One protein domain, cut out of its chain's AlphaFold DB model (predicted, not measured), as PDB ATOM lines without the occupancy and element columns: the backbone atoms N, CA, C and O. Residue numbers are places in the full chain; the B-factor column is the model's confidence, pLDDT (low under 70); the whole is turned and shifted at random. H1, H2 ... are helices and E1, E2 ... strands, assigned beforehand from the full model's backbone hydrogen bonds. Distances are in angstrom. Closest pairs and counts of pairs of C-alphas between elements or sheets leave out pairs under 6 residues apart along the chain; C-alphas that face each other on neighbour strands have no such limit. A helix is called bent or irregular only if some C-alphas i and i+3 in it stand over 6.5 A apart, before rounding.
ATOM      1  N   SER A 268     189.526 131.559 182.366       65.19
ATOM      2  CA  SER A 268     189.741 132.751 181.525       65.19
ATOM      3  C   SER A 268     188.903 133.998 181.853       65.19
ATOM      4  O   SER A 268     189.227 135.075 181.361       65.19
ATOM      5  N   SER A 269     187.841 133.895 182.659       67.50
ATOM      6  CA  SER A 269     187.044 135.037 183.138       67.50
ATOM      7  C   SER A 269     187.348 135.419 184.592       67.50
ATOM      8  O   SER A 269     186.652 136.262 185.154       67.50
ATOM      9  N   LEU A 270     188.330 134.773 185.229       73.06
ATOM     10  CA  LEU A 270     188.800 135.096 186.573       73.06
ATOM     11  C   LEU A 270     190.248 135.583 186.502       73.06
ATOM     12  O   LEU A 270     191.160 134.832 186.154       73.06
ATOM     13  N   LYS A 271     190.428 136.860 186.840       77.50
ATOM     14  CA  LYS A 271     191.720 137.541 186.901       77.50
ATOM     15  C   LYS A 271     192.258 137.435 188.324       77.50
ATOM     16  O   LYS A 271     191.629 137.939 189.252       77.50
ATOM     17  N   ILE A 272     193.399 136.777 188.485       80.19
ATOM     18  CA  ILE A 272     194.127 136.711 189.750       80.19
ATOM     19  C   ILE A 272     195.268 137.717 189.676       80.19
ATOM     20  O   ILE A 272     196.108 137.665 188.780       80.19
ATOM     21  N   MET A 273     195.265 138.653 190.614       79.06
ATOM     22  CA  MET A 273     196.188 139.776 190.679       79.06
ATOM     23  C   MET A 273     197.237 139.457 191.744       79.06
ATOM     24  O   MET A 273     196.888 139.220 192.901       79.06
ATOM     25  N   ARG A 274     198.515 139.415 191.369       78.50
ATOM     26  CA  ARG A 274     199.622 139.341 192.323       78.50
ATOM     27  C   ARG A 274     199.963 140.750 192.793       78.50
ATOM     28  O   ARG A 274     200.224 141.628 191.973       78.50
ATOM     29  N   LEU A 275     199.965 140.925 194.109       72.94
ATOM     30  CA  LEU A 275     200.269 142.160 194.819       72.94
ATOM     31  C   LEU A 275     201.444 141.927 195.780       72.94
ATOM     32  O   LEU A 275     201.741 140.794 196.171       72.94
ATOM     33  N   GLN A 276     202.095 143.015 196.180       72.12
ATOM     34  CA  GLN A 276     203.091 143.030 197.246       72.12
ATOM     35  C   GLN A 276     202.707 144.102 198.266       72.12
ATOM     36  O   GLN A 276     202.303 145.200 197.888       72.12
ATOM     37  N   GLY A 277     202.806 143.774 199.551       70.75
ATOM     38  CA  GLY A 277     202.470 144.684 200.643       70.75
ATOM     39  C   GLY A 277     202.149 143.938 201.931       70.75
ATOM     40  O   GLY A 277     202.387 142.736 202.043       70.75
ATOM     41  N   GLN A 278     201.600 144.654 202.909       73.00
ATOM     42  CA  GLN A 278     201.402 144.125 204.257       73.00
ATOM     43  C   GLN A 278     200.004 143.539 204.450       73.00
ATOM     44  O   GLN A 278     198.990 144.145 204.092       73.00
ATOM     45  N   LEU A 279     199.975 142.353 205.057       75.00
ATOM     46  CA  LEU A 279     198.761 141.689 205.516       75.00
ATOM     47  C   LEU A 279     198.537 141.976 207.004       75.00
ATOM     48  O   LEU A 279     199.424 141.770 207.833       75.00
ATOM     49  N   PHE A 280     197.331 142.420 207.343       74.94
ATOM     50  CA  PHE A 280     196.925 142.818 208.690       74.94
ATOM     51  C   PHE A 280     195.818 141.910 209.228       74.94
ATOM     52  O   PHE A 280     195.001 141.385 208.467       74.94
ATOM     53  N   GLU A 281     195.748 141.733 210.549       70.38
ATOM     54  CA  GLU A 281     194.740 140.864 211.161       70.38
ATOM     55  C   GLU A 281     193.312 141.363 210.863       70.38
ATOM     56  O   GLU A 281     192.933 142.484 211.206       70.38
ATOM     57  N   GLY A 282     192.510 140.527 210.198       66.88
ATOM     58  CA  GLY A 282     191.130 140.841 209.839       66.88
ATOM     59  C   GLY A 282     190.106 140.154 210.747       66.88
ATOM     60  O   GLY A 282     190.358 139.136 211.390       66.88
ATOM     61  N   LYS A 283     188.895 140.719 210.795       64.81
ATOM     62  CA  LYS A 283     187.823 140.258 211.693       64.81
ATOM     63  C   LYS A 283     187.244 138.912 211.225       64.81
ATOM     64  O   LYS A 283     186.690 138.830 210.129       64.81
ATOM     65  N   LYS A 284     187.258 137.879 212.079       65.00
ATOM     66  CA  LYS A 284     186.499 136.630 211.852       65.00
ATOM     67  C   LYS A 284     184.993 136.926 211.861       65.00
ATOM     68  O   LYS A 284     184.476 137.470 212.835       65.00
ATOM     69  N   LYS A 285     184.269 136.581 210.789       59.28
ATOM     70  CA  LYS A 285     182.867 136.999 210.593       59.28
ATOM     71  C   LYS A 285     182.028 135.875 209.986       59.28
ATOM     72  O   LYS A 285     182.242 135.480 208.850       59.28
ATOM     73  N   ARG A 286     181.020 135.400 210.735       58.91
ATOM     74  CA  ARG A 286     180.107 134.301 210.336       58.91
ATOM     75  C   ARG A 286     180.829 132.994 209.947       58.91
ATOM     76  O   ARG A 286     180.408 132.309 209.024       58.91
ATOM     77  N   GLY A 287     181.911 132.658 210.649       60.91
ATOM     78  CA  GLY A 287     182.732 131.469 210.381       60.91
ATOM     79  C   GLY A 287     183.873 131.715 209.390       60.91
ATOM     80  O   GLY A 287     184.963 131.195 209.616       60.91
ATOM     81  N   ASP A 288     183.668 132.570 208.384       65.88
ATOM     82  CA  ASP A 288     184.716 132.989 207.445       65.88
ATOM     83  C   ASP A 288     185.836 133.772 208.164       65.88
ATOM     84  O   ASP A 288     185.592 134.614 209.040       65.88
ATOM     85  N   HIS A 289     187.077 133.494 207.761       75.62
ATOM     86  CA  HIS A 289     188.288 134.186 208.195       75.62
ATOM     87  C   HIS A 289     188.686 135.247 207.162       75.62
ATOM     88  O   HIS A 289     188.702 134.966 205.963       75.62
ATOM     89  N   PHE A 290     189.025 136.453 207.619       78.25
ATOM     90  CA  PHE A 290     189.416 137.571 206.759       78.25
ATOM     91  C   PHE A 290     190.777 138.123 207.177       78.25
ATOM     92  O   PHE A 290     191.090 138.154 208.365       78.25
ATOM     93  N   VAL A 291     191.560 138.584 206.205       78.50
ATOM     94  CA  VAL A 291     192.789 139.365 206.382       78.50
ATOM     95  C   VAL A 291     192.561 140.743 205.764       78.50
ATOM     96  O   VAL A 291     191.865 140.853 204.753       78.50
ATOM     97  N   GLY A 292     193.081 141.796 206.383       73.56
ATOM     98  CA  GLY A 292     193.100 143.126 205.784       73.56
ATOM     99  C   GLY A 292     194.344 143.315 204.923       73.56
ATOM    100  O   GLY A 292     195.412 142.832 205.289       73.56
ATOM    101  N   TYR A 293     194.231 144.050 203.823       73.56
ATOM    102  CA  TYR A 293     195.390 144.591 203.113       73.56
ATOM    103  C   TYR A 293     195.129 146.044 202.700       73.56
ATOM    104  O   TYR A 293     193.978 146.453 202.515       73.56
ATOM    105  N   LEU A 294     196.205 146.818 202.563       63.56
ATOM    106  CA  LEU A 294     196.166 148.163 201.992       63.56
ATOM    107  C   LEU A 294     196.437 148.082 200.489       63.56
ATOM    108  O   LEU A 294     197.444 147.516 200.058       63.56
ATOM    109  N   ASN A 295     195.544 148.652 199.681       58.38
ATOM    110  CA  ASN A 295     195.693 148.663 198.232       58.38
ATOM    111  C   ASN A 295     196.675 149.756 197.780       58.38
ATOM    112  O   ASN A 295     196.259 150.838 197.378       58.38
ATOM    113  N   ALA A 296     197.975 149.453 197.800       52.00
ATOM    114  CA  ALA A 296     199.037 150.368 197.364       52.00
ATOM    115  C   ALA A 296     198.901 150.861 195.901       52.00
ATOM    116  O   ALA A 296     199.572 151.811 195.509       52.00
ATOM    117  N   SER A 297     198.033 150.238 195.094       49.84
ATOM    118  CA  SER A 297     197.744 150.645 193.713       49.84
ATOM    119  C   SER A 297     196.788 151.842 193.580       49.84
ATOM    120  O   SER A 297     196.687 152.383 192.483       49.84
ATOM    121  N   ASP A 298     196.089 152.259 194.645       43.50
ATOM    122  CA  ASP A 298     195.228 153.454 194.643       43.50
ATOM    123  C   ASP A 298     195.590 154.398 195.811       43.50
ATOM    124  O   ASP A 298     195.107 154.215 196.932       43.50
ATOM    125  N   PRO A 299     196.422 155.430 195.570       45.16
ATOM    126  CA  PRO A 299     196.801 156.399 196.597       45.16
ATOM    127  C   PRO A 299     195.693 157.419 196.921       45.16
ATOM    128  O   PRO A 299     195.878 158.237 197.818       45.16
ATOM    129  N   THR A 300     194.563 157.412 196.201       37.31
ATOM    130  CA  THR A 300     193.437 158.335 196.433       37.31
ATOM    131  C   THR A 300     192.374 157.746 197.358       37.31
ATOM    132  O   THR A 300     191.677 158.493 198.044       37.31
ATOM    133  N   MET A 301     192.293 156.414 197.445       41.50
ATOM    134  CA  MET A 301     191.488 155.703 198.438       41.50
ATOM    135  C   MET A 301     192.284 154.553 199.082       41.50
ATOM    136  O   MET A 301     192.078 153.393 198.703       41.50
ATOM    137  N   PRO A 302     193.116 154.831 200.113       51.75
ATOM    138  CA  PRO A 302     193.728 153.812 200.973       51.75
ATOM    139  C   PRO A 302     192.659 153.142 201.855       51.75
ATOM    140  O   PRO A 302     192.611 153.277 203.069       51.75
ATOM    141  N   SER A 303     191.730 152.441 201.214       53.50
ATOM    142  CA  SER A 303     190.640 151.723 201.857       53.50
ATOM    143  C   SER A 303     191.109 150.311 202.193       53.50
ATOM    144  O   SER A 303     191.388 149.506 201.304       53.50
ATOM    145  N   MET A 304     191.207 150.004 203.488       62.09
ATOM    146  CA  MET A 304     191.558 148.672 203.984       62.09
ATOM    147  C   MET A 304     190.552 147.626 203.469       62.09
ATOM    148  O   MET A 304     189.408 147.550 203.929       62.09
ATOM    149  N   GLN A 305     190.976 146.801 202.511       71.00
ATOM    150  CA  GLN A 305     190.131 145.776 201.904       71.00
ATOM    151  C   GLN A 305     190.285 144.440 202.637       71.00
ATOM    152  O   GLN A 305     191.387 144.012 202.975       71.00
ATOM    153  N   TYR A 306     189.158 143.764 202.874       75.88
ATOM    154  CA  TYR A 306     189.101 142.504 203.619       75.88
ATOM    155  C   TYR A 306     189.000 141.308 202.667       75.88
ATOM    156  O   TYR A 306     187.942 141.058 202.086       75.88
ATOM    157  N   LEU A 307     190.081 140.542 202.553       78.44
ATOM    158  CA  LEU A 307     190.164 139.326 201.743       78.44
ATOM    159  C   LEU A 307     189.849 138.095 202.597       78.44
ATOM    160  O   LEU A 307     190.422 137.924 203.672       78.44
ATOM    161  N   ARG A 308     188.976 137.198 202.126       83.31
ATOM    162  CA  ARG A 308     188.734 135.910 202.799       83.31
ATOM    163  C   ARG A 308     189.859 134.919 202.500       83.31
ATOM    164  O   ARG A 308     190.145 134.653 201.329       83.31
ATOM    165  N   TYR A 309     190.389 134.287 203.544       84.31
ATOM    166  CA  TYR A 309     191.355 133.189 203.455       84.31
ATOM    167  C   TYR A 309     190.808 131.892 204.097       84.31
ATOM    168  O   TYR A 309     189.848 131.953 204.874       84.31
ATOM    169  N   PRO A 310     191.362 130.702 203.781       82.56
ATOM    170  CA  PRO A 310     190.901 129.441 204.361       82.56
ATOM    171  C   PRO A 310     191.277 129.313 205.842       82.56
ATOM    172  O   PRO A 310     192.413 129.581 206.223       82.56
ATOM    173  N   ALA A 311     190.358 128.832 206.686       79.31
ATOM    174  CA  ALA A 311     190.532 128.828 208.146       79.31
ATOM    175  C   ALA A 311     191.830 128.151 208.641       79.31
ATOM    176  O   ALA A 311     192.374 128.568 209.662       79.31
ATOM    177  N   ARG A 312     192.354 127.158 207.907       80.50
ATOM    178  CA  ARG A 312     193.609 126.461 208.235       80.50
ATOM    179  C   ARG A 312     194.875 127.325 208.111       80.50
ATOM    180  O   ARG A 312     195.854 127.004 208.766       80.50
ATOM    181  N   TRP A 313     194.857 128.433 207.359       79.75
ATOM    182  CA  TRP A 313     195.990 129.376 207.286       79.75
ATOM    183  C   TRP A 313     196.045 130.365 208.464       79.75
ATOM    184  O   TRP A 313     196.951 131.196 208.521       79.75
ATOM    185  N   ALA A 314     195.083 130.333 209.392       78.12
ATOM    186  CA  ALA A 314     195.066 131.251 210.529       78.12
ATOM    187  C   ALA A 314     196.333 131.071 211.387       78.12
ATOM    188  O   ALA A 314     196.567 129.996 211.933       78.12
ATOM    189  N   GLY A 315     197.152 132.123 211.485       75.50
ATOM    190  CA  GLY A 315     198.445 132.086 212.179       75.50
ATOM    191  C   GLY A 315     199.591 131.419 211.403       75.50
ATOM    192  O   GLY A 315     200.653 131.221 211.982       75.50
ATOM    193  N   GLN A 316     199.409 131.071 210.120       79.00
ATOM    194  CA  GLN A 316     200.452 130.444 209.287       79.00
ATOM    195  C   GLN A 316     201.227 131.425 208.392       79.00
ATOM    196  O   GLN A 316     202.285 131.070 207.881       79.00
ATOM    197  N   PHE A 317     200.721 132.645 208.191       77.31
ATOM    198  CA  PHE A 317     201.401 133.712 207.448       77.31
ATOM    199  C   PHE A 317     201.804 134.860 208.389       77.31
ATOM    200  O   PHE A 317     201.075 135.136 209.346       77.31
ATOM    201  N   PRO A 318     202.942 135.538 208.143       70.38
ATOM    202  CA  PRO A 318     203.353 136.681 208.948       70.38
ATOM    203  C   PRO A 318     202.403 137.868 208.732       70.38
ATOM    204  O   PRO A 318     201.943 138.124 207.620       70.38
ATOM    205  N   LEU A 319     202.125 138.591 209.816       77.81
ATOM    206  CA  LEU A 319     201.324 139.815 209.828       77.81
ATOM    207  C   LEU A 319     202.244 141.035 209.941       77.81
ATOM    208  O   LEU A 319     203.284 140.953 210.590       77.81
ATOM    209  N   SER A 320     201.848 142.160 209.340       67.25
ATOM    210  CA  SER A 320     202.617 143.420 209.331       67.25
ATOM    211  C   SER A 320     204.051 143.282 208.782       67.25
ATOM    212  O   SER A 320     204.954 144.014 209.178       67.25
ATOM    213  N   VAL A 321     204.254 142.330 207.867       69.06
ATOM    214  CA  VAL A 321     205.486 142.123 207.092       69.06
ATOM    215  C   VAL A 321     205.128 142.244 205.615       69.06
ATOM    216  O   VAL A 321     204.050 141.801 205.208       69.06
ATOM    217  N   ASP A 322     206.015 142.833 204.813       68.25
ATOM    218  CA  ASP A 322     205.832 142.919 203.364       68.25
ATOM    219  C   ASP A 322     205.904 141.519 202.742       68.25
ATOM    220  O   ASP A 322     206.939 140.853 202.771       68.25
ATOM    221  N   VAL A 323     204.789 141.064 202.173       76.25
ATOM    222  CA  VAL A 323     204.662 139.746 201.543       76.25
ATOM    223  C   VAL A 323     204.130 139.873 200.122       76.25
ATOM    224  O   VAL A 323     203.362 140.780 199.801       76.25
ATOM    225  N   THR A 324     204.517 138.937 199.256       78.88
ATOM    226  CA  THR A 324     203.862 138.740 197.959       78.88
ATOM    227  C   THR A 324     202.650 137.831 198.150       78.88
ATOM    228  O   THR A 324     202.771 136.723 198.686       78.88
ATOM    229  N   PHE A 325     201.482 138.288 197.705       82.00
ATOM    230  CA  PHE A 325     200.221 137.557 197.809       82.00
ATOM    231  C   PHE A 325     199.383 137.708 196.537       82.00
ATOM    232  O   PHE A 325     199.536 138.661 195.775       82.00
ATOM    233  N   GLU A 326     198.507 136.744 196.277       83.38
ATOM    234  CA  GLU A 326     197.661 136.717 195.080       83.38
ATOM    235  C   GLU A 326     196.181 136.775 195.460       83.38
ATOM    236  O   GLU A 326     195.768 136.176 196.458       83.38
ATOM    237  N   VAL A 327     195.377 137.510 194.684       81.88
ATOM    238  CA  VAL A 327     193.994 137.862 195.043       81.88
ATOM    239  C   VAL A 327     193.038 137.835 193.851       81.88
ATOM    240  O   VAL A 327     193.416 138.164 192.730       81.88
ATOM    241  N   ASP A 328     191.767 137.529 194.111       80.88
ATOM    242  CA  ASP A 328     190.641 137.973 193.278       80.88
ATOM    243  C   ASP A 328     189.984 139.170 193.984       80.88
ATOM    244  O   ASP A 328     189.359 139.008 195.040       80.88
ATOM    245  N   LEU A 329     190.128 140.371 193.408       71.06
ATOM    246  CA  LEU A 329     189.506 141.596 193.927       71.06
ATOM    247  C   LEU A 329     187.987 141.612 193.731       71.06
ATOM    248  O   LEU A 329     187.252 142.032 194.624       71.06
ATOM    249  N   ALA A 330     187.494 141.106 192.598       70.88
ATOM    250  CA  ALA A 330     186.069 141.089 192.271       70.88
ATOM    251  C   ALA A 330     185.253 140.185 193.215       70.88
ATOM    252  O   ALA A 330     184.026 140.300 193.283       70.88
ATOM    253  N   ARG A 331     185.915 139.272 193.941       71.06
ATOM    254  CA  ARG A 331     185.289 138.354 194.909       71.06
ATOM    255  C   ARG A 331     185.972 138.310 196.280       71.06
ATOM    256  O   ARG A 331     185.701 137.382 197.051       71.06
ATOM    257  N   THR A 332     186.825 139.300 196.556       78.81
ATOM    258  CA  THR A 332     187.553 139.527 197.818       78.81
ATOM    259  C   THR A 332     188.119 138.247 198.442       78.81
ATOM    260  O   THR A 332     187.863 137.914 199.604       78.81
ATOM    261  N   ALA A 333     188.880 137.489 197.653       81.00
ATOM    262  CA  ALA A 333     189.416 136.187 198.044       81.00
ATOM    263  C   ALA A 333     190.943 136.138 197.909       81.00
ATOM    264  O   ALA A 333     191.489 136.503 196.871       81.00
ATOM    265  N   LEU A 334     191.608 135.646 198.956       83.50
ATOM    266  CA  LEU A 334     193.047 135.395 198.981       83.50
ATOM    267  C   LEU A 334     193.349 134.039 198.326       83.50
ATOM    268  O   LEU A 334     192.655 133.057 198.599       83.50
ATOM    269  N   VAL A 335     194.361 134.000 197.459       83.56
ATOM    270  CA  VAL A 335     194.684 132.870 196.572       83.56
ATOM    271  C   VAL A 335     196.006 132.204 196.947       83.56
ATOM    272  O   VAL A 335     196.089 130.977 197.011       83.56
ATOM    273  N   SER A 336     197.026 133.003 197.242       83.38
ATOM    274  CA  SER A 336     198.297 132.527 197.783       83.38
ATOM    275  C   SER A 336     198.959 133.611 198.637       83.38
ATOM    276  O   SER A 336     198.665 134.797 198.470       83.38
ATOM    277  N   VAL A 337     199.827 133.204 199.565       83.94
ATOM    278  CA  VAL A 337     200.686 134.087 200.376       83.94
ATOM    279  C   VAL A 337     202.025 133.386 200.577       83.94
ATOM    280  O   VAL A 337     202.098 132.406 201.321       83.94
ATOM    281  N   GLY A 338     203.086 133.860 199.921       78.12
ATOM    282  CA  GLY A 338     204.397 133.202 199.965       78.12
ATOM    283  C   GLY A 338     204.326 131.720 199.566       78.12
ATOM    284  O   GLY A 338     204.111 131.395 198.401       78.12
ATOM    285  N   SER A 339     204.506 130.818 200.537       78.62
ATOM    286  CA  SER A 339     204.419 129.360 200.362       78.62
ATOM    287  C   SER A 339     203.007 128.771 200.521       78.62
ATOM    288  O   SER A 339     202.792 127.619 200.144       78.62
ATOM    289  N   LEU A 340     202.037 129.520 201.059       83.38
ATOM    290  CA  LEU A 340     200.657 129.056 201.230       83.38
ATOM    291  C   LEU A 340     199.878 129.199 199.917       83.38
ATOM    292  O   LEU A 340     199.837 130.279 199.331       83.38
ATOM    293  N   GLN A 341     199.234 128.116 199.477       85.31
ATOM    294  CA  GLN A 341     198.417 128.055 198.258       85.31
ATOM    295  C   GLN A 341     197.135 127.250 198.514       85.31
ATOM    296  O   GLN A 341     197.113 126.348 199.360       85.31
ATOM    297  N   ILE A 342     196.049 127.583 197.807       83.00
ATOM    298  CA  ILE A 342     194.767 126.864 197.920       83.00
ATOM    299  C   ILE A 342     194.956 125.409 197.471       83.00
ATOM    300  O   ILE A 342     195.532 125.135 196.421       83.00
ATOM    301  N   THR A 343     194.401 124.472 198.232       82.94
ATOM    302  CA  THR A 343     194.348 123.043 197.881       82.94
ATOM    303  C   THR A 343     192.916 122.580 197.610       82.94
ATOM    304  O   THR A 343     191.945 123.307 197.828       82.94
ATOM    305  N   SER A 344     192.757 121.336 197.155       78.50
ATOM    306  CA  SER A 344     191.444 120.699 196.997       78.50
ATOM    307  C   SER A 344     190.623 120.735 198.292       78.50
ATOM    308  O   SER A 344     189.428 121.026 198.241       78.50
ATOM    309  N   GLU A 345     191.260 120.519 199.444       79.88
ATOM    310  CA  GLU A 345     190.649 120.557 200.777       79.88
ATOM    311  C   GLU A 345     189.926 121.887 201.055       79.88
ATOM    312  O   GLU A 345     188.769 121.878 201.474       79.88
ATOM    313  N   ASP A 346     190.532 123.027 200.705       76.25
ATOM    314  CA  ASP A 346     189.914 124.356 200.850       76.25
ATOM    315  C   ASP A 346     188.651 124.504 199.981       76.25
ATOM    316  O   ASP A 346     187.693 125.182 200.360       76.25
ATOM    317  N   THR A 347     188.617 123.846 198.815       72.75
ATOM    318  CA  THR A 347     187.426 123.818 197.948       72.75
ATOM    319  C   THR A 347     186.320 122.907 198.490       72.75
ATOM    320  O   THR A 347     185.149 123.149 198.197       72.75
ATOM    321  N   HIS A 348     186.665 121.892 199.292       70.19
ATOM    322  CA  HIS A 348     185.716 120.980 199.939       70.19
ATOM    323  C   HIS A 348     185.175 121.540 201.258       70.19
ATOM    324  O   HIS A 348     183.965 121.519 201.461       70.19
ATOM    325  N   ALA A 349     186.023 122.141 202.100       67.38
ATOM    326  CA  ALA A 349     185.614 122.851 203.317       67.38
ATOM    327  C   ALA A 349     184.660 124.029 203.032       67.38
ATOM    328  O   ALA A 349     183.910 124.464 203.905       67.38
ATOM    329  N   ARG A 350     184.667 124.534 201.791       67.31
ATOM    330  CA  ARG A 350     183.763 125.577 201.294       67.31
ATOM    331  C   ARG A 350     182.463 125.039 200.667       67.31
ATOM    332  O   ARG A 350     181.645 125.834 200.207       67.31
ATOM    333  N   GLN A 351     182.232 123.725 200.658       61.81
ATOM    334  CA  GLN A 351     180.926 123.143 200.324       61.81
ATOM    335  C   GLN A 351     180.045 123.116 201.585       61.81
ATOM    336  O   GLN A 351     180.534 122.778 202.663       61.81
ATOM    337  N   PRO A 352     178.754 123.483 201.504       54.66
ATOM    338  CA  PRO A 352     177.885 123.487 202.674       54.66
ATOM    339  C   PRO A 352     177.596 122.055 203.137       54.66
ATOM    340  O   PRO A 352     177.271 121.188 202.331       54.66
ATOM    341  N   THR A 353     177.642 121.814 204.448       55.22
ATOM    342  CA  THR A 353     177.642 120.472 205.065       55.22
ATOM    343  C   THR A 353     176.475 119.561 204.667       55.22
ATOM    344  O   THR A 353     176.605 118.341 204.734       55.22
ATOM    345  N   PHE A 354     175.355 120.110 204.186       51.88
ATOM    346  CA  PHE A 354     174.246 119.313 203.656       51.88
ATOM    347  C   PHE A 354     174.587 118.531 202.370       51.88
ATOM    348  O   PHE A 354     173.894 117.565 202.071       51.88
ATOM    349  N   THR A 355     175.650 118.872 201.626       47.44
ATOM    350  CA  THR A 355     176.109 118.040 200.493       47.44
ATOM    351  C   THR A 355     176.897 116.808 200.939       47.44
ATOM    352  O   THR A 355     176.903 115.814 200.220       47.44
TER     353      THR A 355
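What this domain is: This is residues 268 to 355 of the 362 residues of an uncharacterized protein of Photobacterium aphoticum (UniProt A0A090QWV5). One small antiparallel sheet folds back on itself, E3 and E2 facing E4 and E5 with bent E1 as the hinge, and the short helix H1 sits away from it. The printed part has 88 residues, under half of them in named elements, and the class is mostly strand, with strands holding 33 of the 39 residues in named elements; the five strands and one helix follow along the chain as E1 E2 E3 E4 E5 H1, and the sheet's order is E3 E2 E1 E4 E5. The whole is compact, radius of gyration of the C-alphas 13.2 A, spanning 44 by 32 by 25 A.

How they stand to each other: E1, residues 271 to 281, bends by 88 degrees at residue 277. It forms a hairpin with E2, residues 289 to 293 (N 280 and O 292, 2.8 A). E2 forms another with E3, residues 305 to 309 (N 307 and O 291, 2.8 A), completing a meander, each strand the antiparallel neighbour of the one before. E4, residues 322 to 328, pairs with E1 (N 275 and O 325, 2.8 A), a Greek key in which the fourth strand neighbours the first. E5, residues 333 to 337, forms a hairpin with E4 (N 335 and O 326, 2.8 A). The closest C-alphas of E3 and E5, Arg 308 and Ala 333, are 4.8 A apart. H1, residues 344 to 349, is not on the sheet; every O i to N i+4 pair in it is within hydrogen-bond range.

Where its parts are: E1 runs 24.7 A from C-alpha 271 at (191.720, 137.541, 186.901); H1 ends at C-alpha 349 at (185.614, 122.851, 203.317).

The domain as a whole: The printed part has no cut. The links E2 to E3 and E3 to E4 are long. pLDDT is under 70 in 30 residues, among them 294 to 304.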